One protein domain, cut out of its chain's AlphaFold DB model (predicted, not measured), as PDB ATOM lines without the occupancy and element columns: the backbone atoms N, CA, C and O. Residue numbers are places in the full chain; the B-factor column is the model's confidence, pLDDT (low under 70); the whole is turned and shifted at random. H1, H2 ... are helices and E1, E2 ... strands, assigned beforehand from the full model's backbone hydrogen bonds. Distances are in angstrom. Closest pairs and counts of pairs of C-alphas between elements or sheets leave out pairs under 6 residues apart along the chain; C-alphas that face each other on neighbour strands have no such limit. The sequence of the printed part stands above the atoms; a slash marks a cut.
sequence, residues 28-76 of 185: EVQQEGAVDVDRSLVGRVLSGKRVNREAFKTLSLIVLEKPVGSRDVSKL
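Overview. This is residues 28 to 76 of the 185 residues of the protein "CCHC-type domain-containing protein" of Acer yangbiense (UniProt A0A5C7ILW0). A narrow two-stranded ribbon, E1 and E2, has the longer helix H1 beyond one end and the short helix H2 at the other; after E2, residues 66 to 76 run toward H1 and fold back. The 49 printed residues include H1, E1, H2, E2 in chain order, a mixed class with an antiparallel sheet. The rod spans 42 by 19 by 13 A and is only just loose, close to extended, with a radius of gyration of the C-alphas of 14.3 A.

Along the chain. E1 is residues 42 to 46, 13.2 A long; E2 is 61 to 65, 13.0 A, ending at C-alpha 65 (18.678, -53.858, -20.933). H1 is 28 to 38, 15.6 A, from C-alpha 28 (34.926, -34.775, -24.398). H2 is 53 to 59, 10.3 A.

Arrangement. E1 and E2 are antiparallel at 153 degrees; N 44 and O 63 are 2.8 A apart, within hydrogen-bond range. H1 is apart from H2 and E2. Every O i to N i+4 pair is within range in H1, but 1 of 3 in H2, beside 2 of 4 O i to N i+3 pairs.

Size, cuts and confidence. The C-alphas farthest apart, Glu 28 and Lys 49, are 43.0 A apart. The printed part has no cut and no long link. Residues 48, 55, 58 to 59 and 70 to 71 have pLDDT under 70.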
ATOM      1  N   GLU A  28      35.377 -35.051 -25.769       77.19
ATOM      2  CA  GLU A  28      34.926 -34.775 -24.398       77.19
ATOM      3  C   GLU A  28      33.404 -34.943 -24.240       77.19
ATOM      4  O   GLU A  28      32.951 -35.616 -23.313       77.19
ATOM      5  N   VAL A  29      32.614 -34.414 -25.186       74.50
ATOM      6  CA  VAL A  29      31.142 -34.525 -25.188       74.50
ATOM      7  C   VAL A  29      30.701 -35.972 -25.430       74.50
ATOM      8  O   VAL A  29      29.740 -36.451 -24.826       74.50
ATOM      9  N   GLN A  30      31.414 -36.703 -26.290       75.56
ATOM     10  CA  GLN A  30      31.139 -38.121 -26.533       75.56
ATOM     11  C   GLN A  30      31.474 -38.986 -25.305       75.56
ATOM     12  O   GLN A  30      30.737 -39.924 -24.988       75.56
ATOM     13  N   GLN A  31      32.560 -38.660 -24.597       76.25
ATOM     14  CA  GLN A  31      33.001 -39.361 -23.394       76.25
ATOM     15  C   GLN A  31      32.016 -39.163 -22.234       76.25
ATOM     16  O   GLN A  31      31.687 -40.129 -21.547       76.25
ATOM     17  N   GLU A  32      31.517 -37.938 -22.040       76.94
ATOM     18  CA  GLU A  32      30.485 -37.623 -21.042       76.94
ATOM     19  C   GLU A  32      29.208 -38.440 -21.296       76.94
ATOM     20  O   GLU A  32      28.750 -39.171 -20.415       76.94
ATOM     21  N   GLY A  33      28.713 -38.439 -22.541       76.19
ATOM     22  CA  GLY A  33      27.554 -39.246 -22.927       76.19
ATOM     23  C   GLY A  33      27.765 -40.752 -22.714       76.19
ATOM     24  O   GLY A  33      26.846 -41.456 -22.296       76.19
ATOM     25  N   ALA A  34      28.978 -41.266 -22.938       77.62
ATOM     26  CA  ALA A  34      29.289 -42.674 -22.693       77.62
ATOM     27  C   ALA A  34      29.241 -43.047 -21.197       77.62
ATOM     28  O   ALA A  34      28.783 -44.143 -20.858       77.62
ATOM     29  N   VAL A  35      29.680 -42.152 -20.304       79.50
ATOM     30  CA  VAL A  35      29.638 -42.363 -18.845       79.50
ATOM     31  C   VAL A  35      28.197 -42.404 -18.334       79.50
ATOM     32  O   VAL A  35      27.856 -43.275 -17.526       79.50
ATOM     33  N   ASP A  36      27.339 -41.513 -18.827       79.62
ATOM     34  CA  ASP A  36      25.925 -41.467 -18.437       79.62
ATOM     35  C   ASP A  36      25.159 -42.719 -18.886       79.62
ATOM     36  O   ASP A  36      24.355 -43.292 -18.136       79.62
ATOM     37  N   VAL A  37      25.451 -43.203 -20.095       81.56
ATOM     38  CA  VAL A  37      24.850 -44.425 -20.638       81.56
ATOM     39  C   VAL A  37      25.272 -45.664 -19.839       81.56
ATOM     40  O   VAL A  37      24.433 -46.530 -19.583       81.56
ATOM     41  N   ASP A  38      26.518 -45.746 -19.361       80.62
ATOM     42  CA  ASP A  38      26.998 -46.892 -18.571       80.62
ATOM     43  C   ASP A  38      26.240 -47.080 -17.239       80.62
ATOM     44  O   ASP A  38      26.122 -48.200 -16.726       80.62
ATOM     45  N   ARG A  39      25.671 -45.994 -16.699       82.50
ATOM     46  CA  ARG A  39      24.868 -45.991 -15.463       82.50
ATOM     47  C   ARG A  39      23.365 -46.121 -15.703       82.50
ATOM     48  O   ARG A  39      22.589 -46.082 -14.748       82.50
ATOM     49  N   SER A  40      22.953 -46.285 -16.953       83.88
ATOM     50  CA  SER A  40      21.550 -46.302 -17.347       83.88
ATOM     51  C   SER A  40      21.033 -47.722 -17.594       83.88
ATOM     52  O   SER A  40      21.774 -48.633 -17.961       83.88
ATOM     53  N   LEU A  41      19.723 -47.907 -17.417       86.50
ATOM     54  CA  LEU A  41      18.987 -49.080 -17.887       86.50
ATOM     55  C   LEU A  41      17.846 -48.601 -18.768       86.50
ATOM     56  O   LEU A  41      17.085 -47.713 -18.379       86.50
ATOM     57  N   VAL A  42      17.704 -49.210 -19.939       88.19
ATOM     58  CA  VAL A  42      16.559 -48.956 -20.808       88.19
ATOM     59  C   VAL A  42      15.534 -50.049 -20.563       88.19
ATOM     60  O   VAL A  42      15.877 -51.226 -20.495       88.19
ATOM     61  N   GLY A  43      14.271 -49.656 -20.398       87.88
ATOM     62  CA  GLY A  43      13.171 -50.575 -20.141       87.88
ATOM     63  C   GLY A  43      12.208 -50.674 -21.314       87.88
ATOM     64  O   GLY A  43      11.733 -49.653 -21.810       87.88
ATOM     65  N   ARG A  44      11.848 -51.899 -21.705       86.56
ATOM     66  CA  ARG A  44      10.715 -52.169 -22.593       86.56
ATOM     67  C   ARG A  44       9.591 -52.826 -21.809       86.56
ATOM     68  O   ARG A  44       9.777 -53.855 -21.164       86.56
ATOM     69  N   VAL A  45       8.408 -52.234 -21.896       85.00
ATOM     70  CA  VAL A  45       7.197 -52.761 -21.267       85.00
ATOM     71  C   VAL A  45       6.529 -53.724 -22.235       85.00
ATOM     72  O   VAL A  45       6.202 -53.355 -23.362       85.00
ATOM     73  N   LEU A  46       6.295 -54.949 -21.779       79.69
ATOM     74  CA  LEU A  46       5.547 -55.957 -22.513       79.69
ATOM     75  C   LEU A  46       4.141 -56.045 -21.925       79.69
ATOM     76  O   LEU A  46       3.899 -56.716 -20.923       79.69
ATOM     77  N   SER A  47       3.217 -55.310 -22.539       75.44
ATOM     78  CA  SER A  47       1.793 -55.348 -22.212       75.44
ATOM     79  C   SER A  47       0.973 -55.203 -23.488       75.44
ATOM     80  O   SER A  47       1.078 -54.192 -24.177       75.44
ATOM     81  N   GLY A  48       0.118 -56.187 -23.777       69.00
ATOM     82  CA  GLY A  48      -0.907 -56.074 -24.822       69.00
ATOM     83  C   GLY A  48      -2.133 -55.263 -24.385       69.00
ATOM     84  O   GLY A  48      -3.011 -54.968 -25.191       69.00
ATOM     85  N   LYS A  49      -2.212 -54.891 -23.100       72.81
ATOM     86  CA  LYS A  49      -3.382 -54.255 -22.485       72.81
ATOM     87  C   LYS A  49      -3.105 -52.793 -22.154       72.81
ATOM     88  O   LYS A  49      -2.006 -52.437 -21.721       72.81
ATOM     89  N   ARG A  50      -4.144 -51.958 -22.263       75.12
ATOM     90  CA  ARG A  50      -4.158 -50.633 -21.629       75.12
ATOM     91  C   ARG A  50      -4.246 -50.838 -20.120       75.12
ATOM     92  O   ARG A  50      -5.227 -51.389 -19.632       75.12
ATOM     93  N   VAL A  51      -3.217 -50.416 -19.400       73.69
ATOM     94  CA  VAL A  51      -3.123 -50.549 -17.944       73.69
ATOM     95  C   VAL A  51      -3.062 -49.165 -17.310       73.69
ATOM     96  O   VAL A  51      -2.455 -48.249 -17.862       73.69
ATOM     97  N   ASN A  52      -3.710 -48.997 -16.157       83.06
ATOM     98  CA  ASN A  52      -3.498 -47.811 -15.327       83.06
ATOM     99  C   ASN A  52      -2.132 -47.897 -14.615       83.06
ATOM    100  O   ASN A  52      -1.441 -48.917 -14.687       83.06
ATOM    101  N   ARG A  53      -1.726 -46.821 -13.936       79.50
ATOM    102  CA  ARG A  53      -0.392 -46.701 -13.327       79.50
ATOM    103  C   ARG A  53      -0.115 -47.784 -12.278       79.50
ATOM    104  O   ARG A  53       1.021 -48.225 -12.128       79.50
ATOM    105  N   GLU A  54      -1.132 -48.200 -11.544       78.75
ATOM    106  CA  GLU A  54      -1.047 -49.164 -10.452       78.75
ATOM    107  C   GLU A  54      -0.941 -50.589 -11.000       78.75
ATOM    108  O   GLU A  54      -0.055 -51.340 -10.596       78.75
ATOM    109  N   ALA A  55      -1.785 -50.928 -11.977       69.12
ATOM    110  CA  ALA A  55      -1.755 -52.196 -12.698       69.12
ATOM    111  C   ALA A  55      -0.457 -52.369 -13.497       69.12
ATOM    112  O   ALA A  55       0.084 -53.468 -13.560       69.12
ATOM    113  N   PHE A  56       0.088 -51.287 -14.055       72.50
ATOM    114  CA  PHE A  56       1.378 -51.297 -14.746       72.50
ATOM    115  C   PHE A  56       2.513 -51.825 -13.858       72.50
ATOM    116  O   PHE A  56       3.346 -52.604 -14.307       72.50
ATOM    117  N   LYS A  57       2.530 -51.438 -12.577       70.25
ATOM    118  CA  LYS A  57       3.586 -51.844 -11.636       70.25
ATOM    119  C   LYS A  57       3.523 -53.323 -11.254       70.25
ATOM    120  O   LYS A  57       4.515 -53.850 -10.760       70.25
ATOM    121  N   THR A  58       2.367 -53.964 -11.407       68.62
ATOM    122  CA  THR A  58       2.116 -55.309 -10.873       68.62
ATOM    123  C   THR A  58       1.843 -56.357 -11.945       68.62
ATOM    124  O   THR A  58       2.143 -57.525 -11.714       68.62
ATOM    125  N   LEU A  59       1.293 -55.968 -13.096       69.50
ATOM    126  CA  LEU A  59       0.849 -56.889 -14.147       69.50
ATOM    127  C   LEU A  59       1.747 -56.878 -15.386       69.50
ATOM    128  O   LEU A  59       1.760 -57.856 -16.132       69.50
ATOM    129  N   SER A  60       2.476 -55.788 -15.634       76.31
ATOM    130  CA  SER A  60       3.313 -55.660 -16.828       76.31
ATOM    131  C   SER A  60       4.721 -56.191 -16.580       76.31
ATOM    132  O   SER A  60       5.369 -55.843 -15.594       76.31
ATOM    133  N   LEU A  61       5.217 -57.003 -17.515       83.12
ATOM    134  CA  LEU A  61       6.619 -57.396 -17.524       83.12
ATOM    135  C   LEU A  61       7.453 -56.242 -18.082       83.12
ATOM    136  O   LEU A  61       7.204 -55.764 -19.190       83.12
ATOM    137  N   ILE A  62       8.445 -55.807 -17.310       85.25
ATOM    138  CA  ILE A  62       9.420 -54.805 -17.737       85.25
ATOM    139  C   ILE A  62      10.733 -55.529 -17.999       85.25
ATOM    140  O   ILE A  62      11.313 -56.121 -17.090       85.25
ATOM    141  N   VAL A  63      11.190 -55.477 -19.245       87.88
ATOM    142  CA  VAL A  63      12.493 -55.999 -19.646       87.88
ATOM    143  C   VAL A  63      13.501 -54.866 -19.586       87.88
ATOM    144  O   VAL A  63      13.307 -53.853 -20.255       87.88
ATOM    145  N   LEU A  64      14.551 -55.032 -18.789       87.88
ATOM    146  CA  LEU A  64      15.616 -54.046 -18.637       87.88
ATOM    147  C   LEU A  64      16.859 -54.515 -19.392       87.88
ATOM    148  O   LEU A  64      17.293 -55.649 -19.219       87.88
ATOM    149  N   GLU A  65      17.435 -53.631 -20.197       87.75
ATOM    150  CA  GLU A  65      18.678 -53.858 -20.933       87.75
ATOM    151  C   GLU A  65      19.676 -52.753 -20.589       87.75
ATOM    152  O   GLU A  65      19.316 -51.570 -20.531       87.75
ATOM    153  N   LYS A  66      20.939 -53.134 -20.376       86.12
ATOM    154  CA  LYS A  66      22.027 -52.168 -20.213       86.12
ATOM    155  C   LYS A  66      22.526 -51.750 -21.604       86.12
ATOM    156  O   LYS A  66      23.030 -52.606 -22.337       86.12
ATOM    157  N   PRO A  67      22.397 -50.473 -21.995       83.44
ATOM    158  CA  PRO A  67      22.974 -49.987 -23.238       83.44
ATOM    159  C   PRO A  67      24.507 -50.054 -23.182       83.44
ATOM    160  O   PRO A  67      25.119 -49.846 -22.137       83.44
ATOM    161  N   VAL A  68      25.135 -50.369 -24.317       77.19
ATOM    162  CA  VAL A  68      26.597 -50.466 -24.438       77.19
ATOM    163  C   VAL A  68      27.071 -49.464 -25.486       77.19
ATOM    164  O   VAL A  68      26.811 -49.653 -26.676       77.19
ATOM    165  N   GLY A  69      27.777 -48.418 -25.047       71.31
ATOM    166  CA  GLY A  69      28.287 -47.343 -25.907       71.31
ATOM    167  C   GLY A  69      27.178 -46.487 -26.529       71.31
ATOM    168  O   GLY A  69      26.091 -46.377 -25.976       71.31
ATOM    169  N   SER A  70      27.422 -45.926 -27.718       62.31
ATOM    170  CA  SER A  70      26.476 -45.060 -28.450       62.31
ATOM    171  C   SER A  70      25.337 -45.811 -29.159       62.31
ATOM    172  O   SER A  70      24.728 -45.296 -30.099       62.31
ATOM    173  N   ARG A  71      25.066 -47.067 -28.775       64.12
ATOM    174  CA  ARG A  71      24.062 -47.892 -29.456       64.12
ATOM    175  C   ARG A  71      22.683 -47.251 -29.336       64.12
ATOM    176  O   ARG A  71      22.198 -47.000 -28.240       64.12
ATOM    177  N   ASP A  72      22.049 -47.072 -30.490       76.94
ATOM    178  CA  ASP A  72      20.641 -46.704 -30.598       76.94
ATOM    179  C   ASP A  72      19.773 -47.675 -29.777       76.94
ATOM    180  O   ASP A  72      19.952 -48.898 -29.836       76.94
ATOM    181  N   VAL A  73      18.814 -47.118 -29.038       80.25
ATOM    182  CA  VAL A  73      17.813 -47.848 -28.254       80.25
ATOM    183  C   VAL A  73      17.078 -48.877 -29.115       80.25
ATOM    184  O   VAL A  73      16.750 -49.961 -28.628       80.25
ATOM    185  N   SER A  74      16.876 -48.588 -30.405       80.56
ATOM    186  CA  SER A  74      16.236 -49.508 -31.357       80.56
ATOM    187  C   SER A  74      16.995 -50.832 -31.548       80.56
ATOM    188  O   SER A  74      16.395 -51.836 -31.931       80.56
ATOM    189  N   LYS A  75      18.303 -50.859 -31.254       81.69
ATOM    190  CA  LYS A  75      19.178 -52.032 -31.409       81.69
ATOM    191  C   LYS A  75      19.271 -52.891 -30.144       81.69
ATOM    192  O   LYS A  75      20.003 -53.882 -30.144       81.69
ATOM    193  N   LEU A  76      18.580 -52.523 -29.063       84.88
ATOM    194  CA  LEU A  76      18.532 -53.312 -27.831       84.88
ATOM    195  C   LEU A  76      17.567 -54.500 -27.983       84.88
ATOM    196  O   LEU A  76      16.488 -54.377 -28.561       84.88
TER     197      LEU A  76